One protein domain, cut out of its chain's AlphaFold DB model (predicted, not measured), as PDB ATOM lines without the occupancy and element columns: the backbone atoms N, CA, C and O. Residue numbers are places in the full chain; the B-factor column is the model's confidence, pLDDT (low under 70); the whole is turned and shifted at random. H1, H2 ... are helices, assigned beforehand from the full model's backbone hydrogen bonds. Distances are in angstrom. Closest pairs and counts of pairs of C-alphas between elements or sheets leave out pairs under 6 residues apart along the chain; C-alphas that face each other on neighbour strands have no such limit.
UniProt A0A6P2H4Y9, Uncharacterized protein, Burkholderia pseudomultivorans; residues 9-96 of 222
ATOM      1  N   ALA A   9     123.674 138.650 134.844       82.25
ATOM      2  CA  ALA A   9     124.891 139.072 135.543       82.25
ATOM      3  C   ALA A   9     124.663 139.363 137.043       82.25
ATOM      4  O   ALA A   9     125.483 139.016 137.889       82.25
ATOM      5  N   LYS A  10     123.524 139.971 137.399       85.44
ATOM      6  CA  LYS A  10     123.160 140.243 138.798       85.44
ATOM      7  C   LYS A  10     122.714 138.984 139.536       85.44
ATOM      8  O   LYS A  10     122.935 138.880 140.735       85.44
ATOM      9  N   ALA A  11     122.077 138.044 138.842       80.75
ATOM     10  CA  ALA A  11     121.665 136.760 139.395       80.75
ATOM     11  C   ALA A  11     122.877 135.868 139.697       80.75
ATOM     12  O   ALA A  11     122.915 135.242 140.753       80.75
ATOM     13  N   GLU A  12     123.875 135.861 138.811       85.44
ATOM     14  CA  GLU A  12     125.163 135.185 139.011       85.44
ATOM     15  C   GLU A  12     125.905 135.793 140.210       85.44
ATOM     16  O   GLU A  12     126.232 135.073 141.152       85.44
ATOM     17  N   ARG A  13     126.026 137.128 140.266       87.12
ATOM     18  CA  ARG A  13     126.625 137.832 141.411       87.12
ATOM     19  C   ARG A  13     125.871 137.599 142.723       87.12
ATOM     20  O   ARG A  13     126.477 137.408 143.771       87.12
ATOM     21  N   PHE A  14     124.540 137.575 142.678       86.62
ATOM     22  CA  PHE A  14     123.715 137.262 143.843       86.62
ATOM     23  C   PHE A  14     123.940 135.826 144.331       86.62
ATOM     24  O   PHE A  14     124.029 135.609 145.534       86.62
ATOM     25  N   ALA A  15     124.064 134.856 143.420       84.25
ATOM     26  CA  ALA A  15     124.332 133.461 143.763       84.25
ATOM     27  C   ALA A  15     125.735 133.265 144.364       84.25
ATOM     28  O   ALA A  15     125.880 132.504 145.319       84.25
ATOM     29  N   GLU A  16     126.746 133.976 143.855       86.25
ATOM     30  CA  GLU A  16     128.095 134.006 144.438       86.25
ATOM     31  C   GLU A  16     128.080 134.531 145.880       86.25
ATOM     32  O   GLU A  16     128.671 133.926 146.776       86.25
ATOM     33  N   LEU A  17     127.363 135.634 146.117       86.56
ATOM     34  CA  LEU A  17     127.234 136.236 147.444       86.56
ATOM     35  C   LEU A  17     126.400 135.363 148.399       86.56
ATOM     36  O   LEU A  17     126.753 135.228 149.569       86.56
ATOM     37  N   ASP A  18     125.320 134.734 147.921       84.38
ATOM     38  CA  ASP A  18     124.473 133.847 148.737       84.38
ATOM     39  C   ASP A  18     125.209 132.553 149.129       84.38
ATOM     40  O   ASP A  18     125.066 132.071 150.255       84.38
ATOM     41  N   ALA A  19     126.066 132.019 148.250       85.44
ATOM     42  CA  ALA A  19     126.886 130.840 148.543       85.44
ATOM     43  C   ALA A  19     127.896 131.087 149.681       85.44
ATOM     44  O   ALA A  19     128.174 130.178 150.463       85.44
ATOM     45  N   ASN A  20     128.389 132.323 149.815       86.00
ATOM     46  CA  ASN A  20     129.353 132.737 150.840       86.00
ATOM     47  C   ASN A  20     128.740 133.628 151.933       86.00
ATOM     48  O   ASN A  20     129.457 134.332 152.641       86.00
ATOM     49  N   ARG A  21     127.416 133.573 152.119       77.50
ATOM     50  CA  ARG A  21     126.634 134.513 152.941       77.50
ATOM     51  C   ARG A  21     127.129 134.731 154.377       77.50
ATOM     52  O   ARG A  21     126.887 135.792 154.947       77.50
ATOM     53  N   TYR A  22     127.802 133.746 154.970       79.31
ATOM     54  CA  TYR A  22     128.323 133.812 156.343       79.31
ATOM     55  C   TYR A  22     129.735 134.408 156.458       79.31
ATOM     56  O   TYR A  22     130.186 134.664 157.571       79.31
ATOM     57  N   ALA A  23     130.424 134.626 155.335       87.62
ATOM     58  CA  ALA A  23     131.801 135.117 155.273       87.62
ATOM     59  C   ALA A  23     131.948 136.397 154.428       87.62
ATOM     60  O   ALA A  23     133.063 136.768 154.067       87.62
ATOM     61  N   LEU A  24     130.836 137.064 154.099       86.75
ATOM     62  CA  LEU A  24     130.849 138.295 153.310       86.75
ATOM     63  C   LEU A  24     131.501 139.444 154.084       86.75
ATOM     64  O   LEU A  24     131.231 139.649 155.270       86.75
ATOM     65  N   SER A  25     132.309 140.236 153.386       91.00
ATOM     66  CA  SER A  25     132.765 141.529 153.889       91.00
ATOM     67  C   SER A  25     131.587 142.512 154.046       91.00
ATOM     68  O   SER A  25     130.529 142.323 153.438       91.00
ATOM     69  N   PRO A  26     131.731 143.601 154.825       89.31
ATOM     70  CA  PRO A  26     130.658 144.584 155.013       89.31
ATOM     71  C   PRO A  26     130.143 145.208 153.705       89.31
ATOM     72  O   PRO A  26     128.957 145.520 153.582       89.31
ATOM     73  N   GLU A  27     131.024 145.379 152.716       90.50
ATOM     74  CA  GLU A  27     130.670 145.909 151.397       90.50
ATOM     75  C   GLU A  27     129.863 144.890 150.583       90.50
ATOM     76  O   GLU A  27     128.805 145.220 150.048       90.50
ATOM     77  N   GLU A  28     130.295 143.630 150.580       87.88
ATOM     78  CA  GLU A  28     129.596 142.523 149.919       87.88
ATOM     79  C   GLU A  28     128.244 142.215 150.573       87.88
ATOM     80  O   GLU A  28     127.270 141.890 149.897       87.88
ATOM     81  N   GLN A  29     128.137 142.373 151.892       88.38
ATOM     82  CA  GLN A  29     126.874 142.215 152.606       88.38
ATOM     83  C   GLN A  29     125.872 143.315 152.226       88.38
ATOM     84  O   GLN A  29     124.674 143.052 152.085       88.38
ATOM     85  N   LYS A  30     126.351 144.545 152.002       89.62
ATOM     86  CA  LYS A  30     125.534 145.653 151.496       89.62
ATOM     87  C   LYS A  30     125.097 145.416 150.048       89.62
ATOM     88  O   LYS A  30     123.935 145.663 149.722       89.62
ATOM     89  N   GLU A  31     125.993 144.905 149.206       89.56
ATOM     90  CA  GLU A  31     125.689 144.498 147.827       89.56
ATOM     91  C   GLU A  31     124.605 143.407 147.806       89.56
ATOM     92  O   GLU A  31     123.581 143.559 147.134       89.56
ATOM     93  N   TYR A  32     124.764 142.367 148.627       88.12
ATOM     94  CA  TYR A  32     123.806 141.272 148.770       88.12
ATOM     95  C   TYR A  32     122.411 141.770 149.177       88.12
ATOM     96  O   TYR A  32     121.413 141.417 148.547       88.12
ATOM     97  N   LEU A  33     122.323 142.638 150.191       88.19
ATOM     98  CA  LEU A  33     121.047 143.221 150.622       88.19
ATOM     99  C   LEU A  33     120.405 144.094 149.535       88.19
ATOM    100  O   LEU A  33     119.185 144.050 149.366       88.19
ATOM    101  N   SER A  34     121.203 144.854 148.779       90.00
ATOM    102  CA  SER A  34     120.696 145.670 147.670       90.00
ATOM    103  C   SER A  34     120.114 144.807 146.553       90.00
ATOM    104  O   SER A  34     119.026 145.097 146.053       90.00
ATOM    105  N   LEU A  35     120.805 143.728 146.178       88.62
ATOM    106  CA  LEU A  35     120.330 142.788 145.161       88.62
ATOM    107  C   LEU A  35     119.064 142.055 145.630       88.62
ATOM    108  O   LEU A  35     118.138 141.847 144.846       88.62
ATOM    109  N   LEU A  36     118.976 141.735 146.923       86.88
ATOM    110  CA  LEU A  36     117.793 141.116 147.522       86.88
ATOM    111  C   LEU A  36     116.578 142.057 147.491       86.88
ATOM    112  O   LEU A  36     115.474 141.635 147.135       86.88
ATOM    113  N   GLN A  37     116.777 143.342 147.796       88.19
ATOM    114  CA  GLN A  37     115.737 144.367 147.672       88.19
ATOM    115  C   GLN A  37     115.304 144.584 146.219       88.19
ATOM    116  O   GLN A  37     114.107 144.687 145.951       88.19
ATOM    117  N   GLU A  38     116.248 144.639 145.278       87.00
ATOM    118  CA  GLU A  38     115.942 144.762 143.850       87.00
ATOM    119  C   GLU A  38     115.106 143.568 143.367       87.00
ATOM    120  O   GLU A  38     114.055 143.755 142.754       87.00
ATOM    121  N   ASN A  39     115.497 142.347 143.740       83.88
ATOM    122  CA  ASN A  39     114.748 141.142 143.401       83.88
ATOM    123  C   ASN A  39     113.324 141.155 143.985       83.88
ATOM    124  O   ASN A  39     112.363 140.796 143.302       83.88
ATOM    125  N   SER A  40     113.166 141.624 145.228       80.56
ATOM    126  CA  SER A  40     111.854 141.769 145.870       80.56
ATOM    127  C   SER A  40     110.957 142.784 145.159       80.56
ATOM    128  O   SER A  40     109.748 142.566 145.077       80.56
ATOM    129  N   LYS A  41     111.516 143.888 144.649       86.50
ATOM    130  CA  LYS A  41     110.752 144.887 143.885       86.50
ATOM    131  C   LYS A  41     110.264 144.309 142.563       86.50
ATOM    132  O   LYS A  41     109.079 144.412 142.261       86.50
ATOM    133  N   ILE A  42     111.146 143.630 141.826       82.69
ATOM    134  CA  ILE A  42     110.789 142.978 140.558       82.69
ATOM    135  C   ILE A  42     109.694 141.929 140.785       82.69
ATOM    136  O   ILE A  42     108.753 141.830 139.997       82.69
ATOM    137  N   PHE A  43     109.778 141.168 141.877       78.69
ATOM    138  CA  PHE A  43     108.743 140.205 142.238       78.69
ATOM    139  C   PHE A  43     107.384 140.876 142.490       78.69
ATOM    140  O   PHE A  43     106.392 140.478 141.885       78.69
ATOM    141  N   ALA A  44     107.345 141.936 143.303       77.00
ATOM    142  CA  ALA A  44     106.112 142.671 143.589       77.00
ATOM    143  C   ALA A  44     105.489 143.299 142.326       77.00
ATOM    144  O   ALA A  44     104.275 143.243 142.127       77.00
ATOM    145  N   GLU A  45     106.312 143.853 141.430       82.00
ATOM    146  CA  GLU A  45     105.848 144.380 140.143       82.00
ATOM    147  C   GLU A  45     105.277 143.284 139.236       82.00
ATOM    148  O   GLU A  45     104.270 143.499 138.556       82.00
ATOM    149  N   ARG A  46     105.902 142.102 139.216       79.38
ATOM    150  CA  ARG A  46     105.404 140.950 138.456       79.38
ATOM    151  C   ARG A  46     104.074 140.450 139.000       79.38
ATOM    152  O   ARG A  46     103.172 140.224 138.199       79.38
ATOM    153  N   ASP A  47     103.934 140.316 140.314       74.62
ATOM    154  CA  ASP A  47     102.680 139.886 140.936       74.62
ATOM    155  C   ASP A  47     101.546 140.876 140.641       74.62
ATOM    156  O   ASP A  47     100.458 140.465 140.239       74.62
ATOM    157  N   SER A  48     101.824 142.181 140.708       75.94
ATOM    158  CA  SER A  48     100.870 143.224 140.308       75.94
ATOM    159  C   SER A  48     100.433 143.087 138.841       75.94
ATOM    160  O   SER A  48      99.240 143.114 138.532       75.94
ATOM    161  N   LYS A  49     101.380 142.846 137.920       79.12
ATOM    162  CA  LYS A  49     101.074 142.605 136.498       79.12
ATOM    163  C   LYS A  49     100.270 141.320 136.278       79.12
ATOM    164  O   LYS A  49      99.385 141.301 135.427       79.12
ATOM    165  N   ILE A  50     100.552 140.256 137.032       75.75
ATOM    166  CA  ILE A  50      99.811 138.989 136.968       75.75
ATOM    167  C   ILE A  50      98.364 139.192 137.424       75.75
ATOM    168  O   ILE A  50      97.447 138.711 136.758       75.75
ATOM    169  N   GLU A  51      98.142 139.912 138.522       77.44
ATOM    170  CA  GLU A  51      96.790 140.227 138.991       77.44
ATOM    171  C   GLU A  51      96.028 141.110 137.994       77.44
ATOM    172  O   GLU A  51      94.864 140.836 137.693       77.44
ATOM    173  N   ALA A  52      96.691 142.099 137.383       81.00
ATOM    174  CA  ALA A  52      96.098 142.904 136.315       81.00
ATOM    175  C   ALA A  52      95.673 142.045 135.106       81.00
ATOM    176  O   ALA A  52      94.556 142.184 134.608       81.00
ATOM    177  N   LEU A  53      96.520 141.102 134.679       78.31
ATOM    178  CA  LEU A  53      96.211 140.148 133.608       78.31
ATOM    179  C   LEU A  53      95.031 139.235 133.957       78.31
ATOM    180  O   LEU A  53      94.146 139.029 133.128       78.31
ATOM    181  N   LYS A  54      94.974 138.702 135.183       71.88
ATOM    182  CA  LYS A  54      93.833 137.888 135.637       71.88
ATOM    183  C   LYS A  54      92.530 138.677 135.581       71.88
ATOM    184  O   LYS A  54      91.507 138.130 135.161       71.88
ATOM    185  N   LYS A  55      92.570 139.951 135.980       79.50
ATOM    186  CA  LYS A  55      91.414 140.845 135.920       79.50
ATOM    187  C   LYS A  55      90.956 141.056 134.477       79.50
ATOM    188  O   LYS A  55      89.798 140.781 134.185       79.50
ATOM    189  N   GLN A  56      91.872 141.393 133.568       75.62
ATOM    190  CA  GLN A  56      91.568 141.554 132.140       75.62
ATOM    191  C   GLN A  56      90.996 140.279 131.507       75.62
ATOM    192  O   GLN A  56      90.023 140.339 130.763       75.62
ATOM    193  N   VAL A  57      91.550 139.103 131.822       73.38
ATOM    194  CA  VAL A  57      91.020 137.815 131.334       73.38
ATOM    195  C   VAL A  57      89.613 137.552 131.870       73.38
ATOM    196  O   VAL A  57      88.780 136.986 131.165       73.38
ATOM    197  N   THR A  58      89.339 137.935 133.116       65.75
ATOM    198  CA  THR A  58      88.012 137.773 133.719       65.75
ATOM    199  C   THR A  58      87.002 138.716 133.073       65.75
ATOM    200  O   THR A  58      85.919 138.272 132.710       65.75
ATOM    201  N   GLU A  59      87.378 139.976 132.854       69.06
ATOM    202  CA  GLU A  59      86.564 140.964 132.137       69.06
ATOM    203  C   GLU A  59      86.268 140.502 130.704       69.06
ATOM    204  O   GLU A  59      85.108 140.450 130.317       69.06
ATOM    205  N   LEU A  60      87.274 140.032 129.959       68.75
ATOM    206  CA  LEU A  60      87.088 139.461 128.617       68.75
ATOM    207  C   LEU A  60      86.141 138.257 128.607       68.75
ATOM    208  O   LEU A  60      85.333 138.124 127.692       68.75
ATOM    209  N   LYS A  61      86.219 137.374 129.610       61.62
ATOM    210  CA  LYS A  61      85.289 136.241 129.739       61.62
ATOM    211  C   LYS A  61      83.863 136.705 129.997       61.62
ATOM    212  O   LYS A  61      82.947 136.135 129.417       61.62
ATOM    213  N   ILE A  62      83.679 137.705 130.856       64.81
ATOM    214  CA  ILE A  62      82.362 138.285 131.138       64.81
ATOM    215  C   ILE A  62      81.810 138.931 129.865       64.81
ATOM    216  O   ILE A  62      80.722 138.565 129.439       64.81
ATOM    217  N   SER A  63      82.590 139.774 129.185       62.59
ATOM    218  CA  SER A  63      82.171 140.405 127.929       62.59
ATOM    219  C   SER A  63      81.879 139.390 126.821       62.59
ATOM    220  O   SER A  63      80.938 139.579 126.060       62.59
ATOM    221  N   ALA A  64      82.630 138.287 126.731       60.94
ATOM    222  CA  ALA A  64      82.313 137.202 125.803       60.94
ATOM    223  C   ALA A  64      80.982 136.513 126.157       60.94
ATOM    224  O   ALA A  64      80.197 136.217 125.268       60.94
ATOM    225  N   LEU A  65      80.687 136.290 127.438       61.69
ATOM    226  CA  LEU A  65      79.400 135.729 127.869       61.69
ATOM    227  C   LEU A  65      78.221 136.698 127.671       61.69
ATOM    228  O   LEU A  65      77.087 136.248 127.549       61.69
ATOM    229  N   GLU A  66      78.471 138.007 127.651       64.75
ATOM    230  CA  GLU A  66      77.456 139.032 127.372       64.75
ATOM    231  C   GLU A  66      77.210 139.222 125.868       64.75
ATOM    232  O   GLU A  66      76.078 139.471 125.457       64.75
ATOM    233  N   LEU A  67      78.254 139.094 125.043       58.66
ATOM    234  CA  LEU A  67      78.172 139.219 123.583       58.66
ATOM    235  C   LEU A  67      77.662 137.949 122.891       58.66
ATOM    236  O   LEU A  67      77.160 138.037 121.774       58.66
ATOM    237  N   PHE A  68      77.791 136.789 123.533       54.16
ATOM    238  CA  PHE A  68      77.345 135.506 123.002       54.16
ATOM    239  C   PHE A  68      76.320 134.878 123.946       54.16
ATOM    240  O   PHE A  68      76.631 134.488 125.071       54.16
ATOM    241  N   THR A  69      75.089 134.725 123.474       58.19
ATOM    242  CA  THR A  69      74.066 133.942 124.166       58.19
ATOM    243  C   THR A  69      74.343 132.440 123.998       58.19
ATOM    244  O   THR A  69      75.055 132.036 123.075       58.19
ATOM    245  N   PRO A  70      73.757 131.552 124.825       56.66
ATOM    246  CA  PRO A  70      73.851 130.106 124.606       56.66
ATOM    247  C   PRO A  70      73.376 129.655 123.213       56.66
ATOM    248  O   PRO A  70      73.763 128.582 122.765       56.66
ATOM    249  N   ALA A  71      72.558 130.466 122.529       58.97
ATOM    250  CA  ALA A  71      72.118 130.217 121.158       58.97
ATOM    251  C   ALA A  71      73.211 130.497 120.106       58.97
ATOM    252  O   ALA A  71      73.184 129.892 119.038       58.97
ATOM    253  N   ASP A  72      74.192 131.348 120.419       53.78
ATOM    254  CA  ASP A  72      75.317 131.675 119.530       53.78
ATOM    255  C   ASP A  72      76.453 130.632 119.618       53.78
ATOM    256  O   ASP A  72      77.300 130.508 118.725       53.78
ATOM    257  N   PHE A  73      76.444 129.814 120.676       54.97
ATOM    258  CA  PHE A  73      77.309 128.647 120.843       54.97
ATOM    259  C   PHE A  73      76.632 127.373 120.326       54.97
ATOM    260  O   PHE A  73      76.237 126.485 121.084       54.97
ATOM    261  N   THR A  74      76.524 127.260 119.003       59.34
ATOM    262  CA  THR A  74      76.210 125.984 118.358       59.34
ATOM    263  C   THR A  74      77.417 125.034 118.445       59.34
ATOM    264  O   THR A  74      78.563 125.475 118.581       59.34
ATOM    265  N   PRO A  75      77.213 123.707 118.342       54.41
ATOM    266  CA  PRO A  75      78.318 122.748 118.275       54.41
ATOM    267  C   PRO A  75      79.342 123.084 117.179       54.41
ATOM    268  O   PRO A  75      80.533 122.864 117.372       54.41
ATOM    269  N   GLU A  76      78.897 123.669 116.064       56.00
ATOM    270  CA  GLU A  76      79.756 124.112 114.961       56.00
ATOM    271  C   GLU A  76      80.583 125.358 115.302       56.00
ATOM    272  O   GLU A  76      81.764 125.410 114.950       56.00
ATOM    273  N   SER A  77      80.029 126.343 116.023       58.16
ATOM    274  CA  SER A  77      80.799 127.526 116.438       58.16
ATOM    275  C   SER A  77      81.824 127.184 117.523       58.16
ATOM    276  O   SER A  77      82.953 127.671 117.468       58.16
ATOM    277  N   ALA A  78      81.499 126.260 118.435       53.16
ATOM    278  CA  ALA A  78      82.454 125.706 119.396       53.16
ATOM    279  C   ALA A  78      83.583 124.913 118.709       53.16
ATOM    280  O   ALA A  78      84.748 125.053 119.091       53.16
ATOM    281  N   LEU A  79      83.263 124.131 117.669       52.22
ATOM    282  CA  LEU A  79      84.257 123.398 116.880       52.22
ATOM    283  C   LEU A  79      85.191 124.361 116.130       52.22
ATOM    284  O   LEU A  79      86.406 124.208 116.202       52.22
ATOM    285  N   ASN A  80      84.643 125.395 115.484       56.12
ATOM    286  CA  ASN A  80      85.433 126.432 114.811       56.12
ATOM    287  C   ASN A  80      86.318 127.214 115.791       56.12
ATOM    288  O   ASN A  80      87.470 127.514 115.476       56.12
ATOM    289  N   LEU A  81      85.825 127.507 116.999       54.84
ATOM    290  CA  LEU A  81      86.625 128.152 118.040       54.84
ATOM    291  C   LEU A  81      87.777 127.244 118.498       54.84
ATOM    292  O   LEU A  81      88.902 127.715 118.648       54.84
ATOM    293  N   MET A  82      87.525 125.941 118.675       53.38
ATOM    294  CA  MET A  82      88.550 124.955 119.037       53.38
ATOM    295  C   MET A  82      89.600 124.755 117.939       53.38
ATOM    296  O   MET A  82      90.787 124.678 118.255       53.38
ATOM    297  N   VAL A  83      89.193 124.723 116.667       55.78
ATOM    298  CA  VAL A  83      90.107 124.632 115.515       55.78
ATOM    299  C   VAL A  83      90.975 125.892 115.411       55.78
ATOM    300  O   VAL A  83      92.189 125.793 115.245       55.78
ATOM    301  N   ASN A  84      90.397 127.080 115.615       52.75
ATOM    302  CA  ASN A  84      91.154 128.336 115.637       52.75
ATOM    303  C   ASN A  84      92.088 128.445 116.858       52.75
ATOM    304  O   ASN A  84      93.205 128.944 116.740       52.75
ATOM    305  N   LEU A  85      91.692 127.931 118.026       51.03
ATOM    306  CA  LEU A  85      92.565 127.841 119.205       51.03
ATOM    307  C   LEU A  85      93.710 126.837 119.004       51.03
ATOM    308  O   LEU A  85      94.833 127.109 119.426       51.03
ATOM    309  N   GLN A  86      93.474 125.716 118.315       50.19
ATOM    310  CA  GLN A  86      94.546 124.808 117.888       50.19
ATOM    311  C   GLN A  86      95.505 125.479 116.896       50.19
ATOM    312  O   GLN A  86      96.713 125.275 117.000       50.19
ATOM    313  N   ALA A  87      95.009 126.350 116.012       48.69
ATOM    314  CA  ALA A  87      95.858 127.162 115.140       48.69
ATOM    315  C   ALA A  87      96.745 128.151 115.927       48.69
ATOM    316  O   ALA A  87      97.900 128.356 115.562       48.69
ATOM    317  N   ILE A  88      96.270 128.692 117.057       46.94
ATOM    318  CA  ILE A  88      97.085 129.532 117.956       46.94
ATOM    319  C   ILE A  88      98.146 128.695 118.696       46.94
ATOM    320  O   ILE A  88      99.265 129.159 118.900       46.94
ATOM    321  N   HIS A  89      97.853 127.435 119.028       46.06
ATOM    322  CA  HIS A  89      98.835 126.500 119.597       46.06
ATOM    323  C   HIS A  89      99.931 126.055 118.607       46.06
ATOM    324  O   HIS A  89     100.937 125.490 119.040       46.06
ATOM    325  N   HIS A  90      99.781 126.334 117.307       44.00
ATOM    326  CA  HIS A  90     100.837 126.134 116.308       44.00
ATOM    327  C   HIS A  90     101.855 127.283 116.230       44.00
ATOM    328  O   HIS A  90     102.848 127.150 115.512       44.00
ATOM    329  N   PHE A  91     101.715 128.344 117.035       42.62
ATOM    330  CA  PHE A  91     102.859 129.193 117.373       42.62
ATOM    331  C   PHE A  91     103.790 128.418 118.311       42.62
ATOM    332  O   PHE A  91     103.737 128.529 119.536       42.62
ATOM    333  N   SER A  92     104.621 127.561 117.718       43.28
ATOM    334  CA  SER A  92     105.685 126.855 118.425       43.28
ATOM    335  C   SER A  92     106.591 127.855 119.152       43.28
ATOM    336  O   SER A  92     106.898 128.930 118.630       43.28
ATOM    337  N   ALA A  93     107.042 127.489 120.353       44.44
ATOM    338  CA  ALA A  93     107.989 128.267 121.157       44.44
ATOM    339  C   ALA A  93     109.277 128.646 120.389       44.44
ATOM    340  O   ALA A  93     109.934 129.623 120.746       44.44
ATOM    341  N   ASP A  94     109.579 127.937 119.296       41.88
ATOM    342  CA  ASP A  94     110.702 128.209 118.401       41.88
ATOM    343  C   ASP A  94     110.547 129.521 117.603       41.88
ATOM    344  O   ASP A  94     111.549 130.157 117.285       41.88
ATOM    345  N   GLN A  95     109.321 129.999 117.334       46.56
ATOM    346  CA  GLN A  95     109.090 131.290 116.657       46.56
ATOM    347  C   GLN A  95     109.140 132.504 117.600       46.56
ATOM    348  O   GLN A  95     109.303 133.631 117.139       46.56
ATOM    349  N   LEU A  96     109.026 132.294 118.915       42.00
ATOM    350  CA  LEU A  96     109.064 133.358 119.929       42.00
ATOM    351  C   LEU A  96     110.472 133.614 120.488       42.00
ATOM    352  O   LEU A  96     110.626 134.435 121.389       42.00
TER     353      LEU A  96
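AT A GLANCE: This is residues 9 to 96 of the 222 residues of an uncharacterized protein of Burkholderia pseudomultivorans (UniProt A0A6P2H4Y9). One long, straight helix, H2, makes the longest axis, and a shorter stretch of chain folds back from each of its ends, so that the model looks like a long open bracket. H1 packs across the first part of H2, while H3 and the very short H4 run back from the other end without packing on H2 or H1. The printed part has 88 residues with four named helices, H1, H2, H3 and H4 in that order along the chain, and no named strand; its class is all helix. It is extended, with a radius of gyration of the C-alphas of 23.5 A and spans of 70 by 30 by 17 A.

HOW THE PARTS SIT: H2, residues 26 to 67, touches H1, residues 9 to 19, with its residues 28 to 36 alone. Their closest C-alphas, those of Tyr 32 and Leu 17, are 6.2 A apart. Their lines stand at a steep tilt of 59 degrees, and they run opposite ways. H3, residues 75 to 89, is apart from H2 and from H1. H4, residues 93 to 96, is apart from H1, H2 and H3. Every O i to N i+4 pair is within hydrogen-bond range in H1, H2 and H3; H4 is too short for such a pair, and its one O i to N i+3 pair is within range.

IN THESE COORDINATES: H2 measures 61.4 A from C-alpha 26 at (130.658, 144.584, 155.013) to C-alpha 67 at (78.172, 139.219, 123.583). H1 begins at C-alpha 9, (124.891, 139.072, 135.543), and measures 15.5 A. H3 measures 20.9 A. H4 measures 5.3 A and ends at C-alpha 96, (109.064, 133.358, 119.929).

THE WHOLE: The two C-alphas farthest apart, those of Ser 25 and Ala 71, are 69.8 A apart. The printed part has no cut and no long link; the link from H3 to H4 is tight. Residues 40 to 72, 74 to 80 and 82 to 96 stand free. The mean pLDDT of the printed part is 70.7, and residues 58 to 96 are under 70.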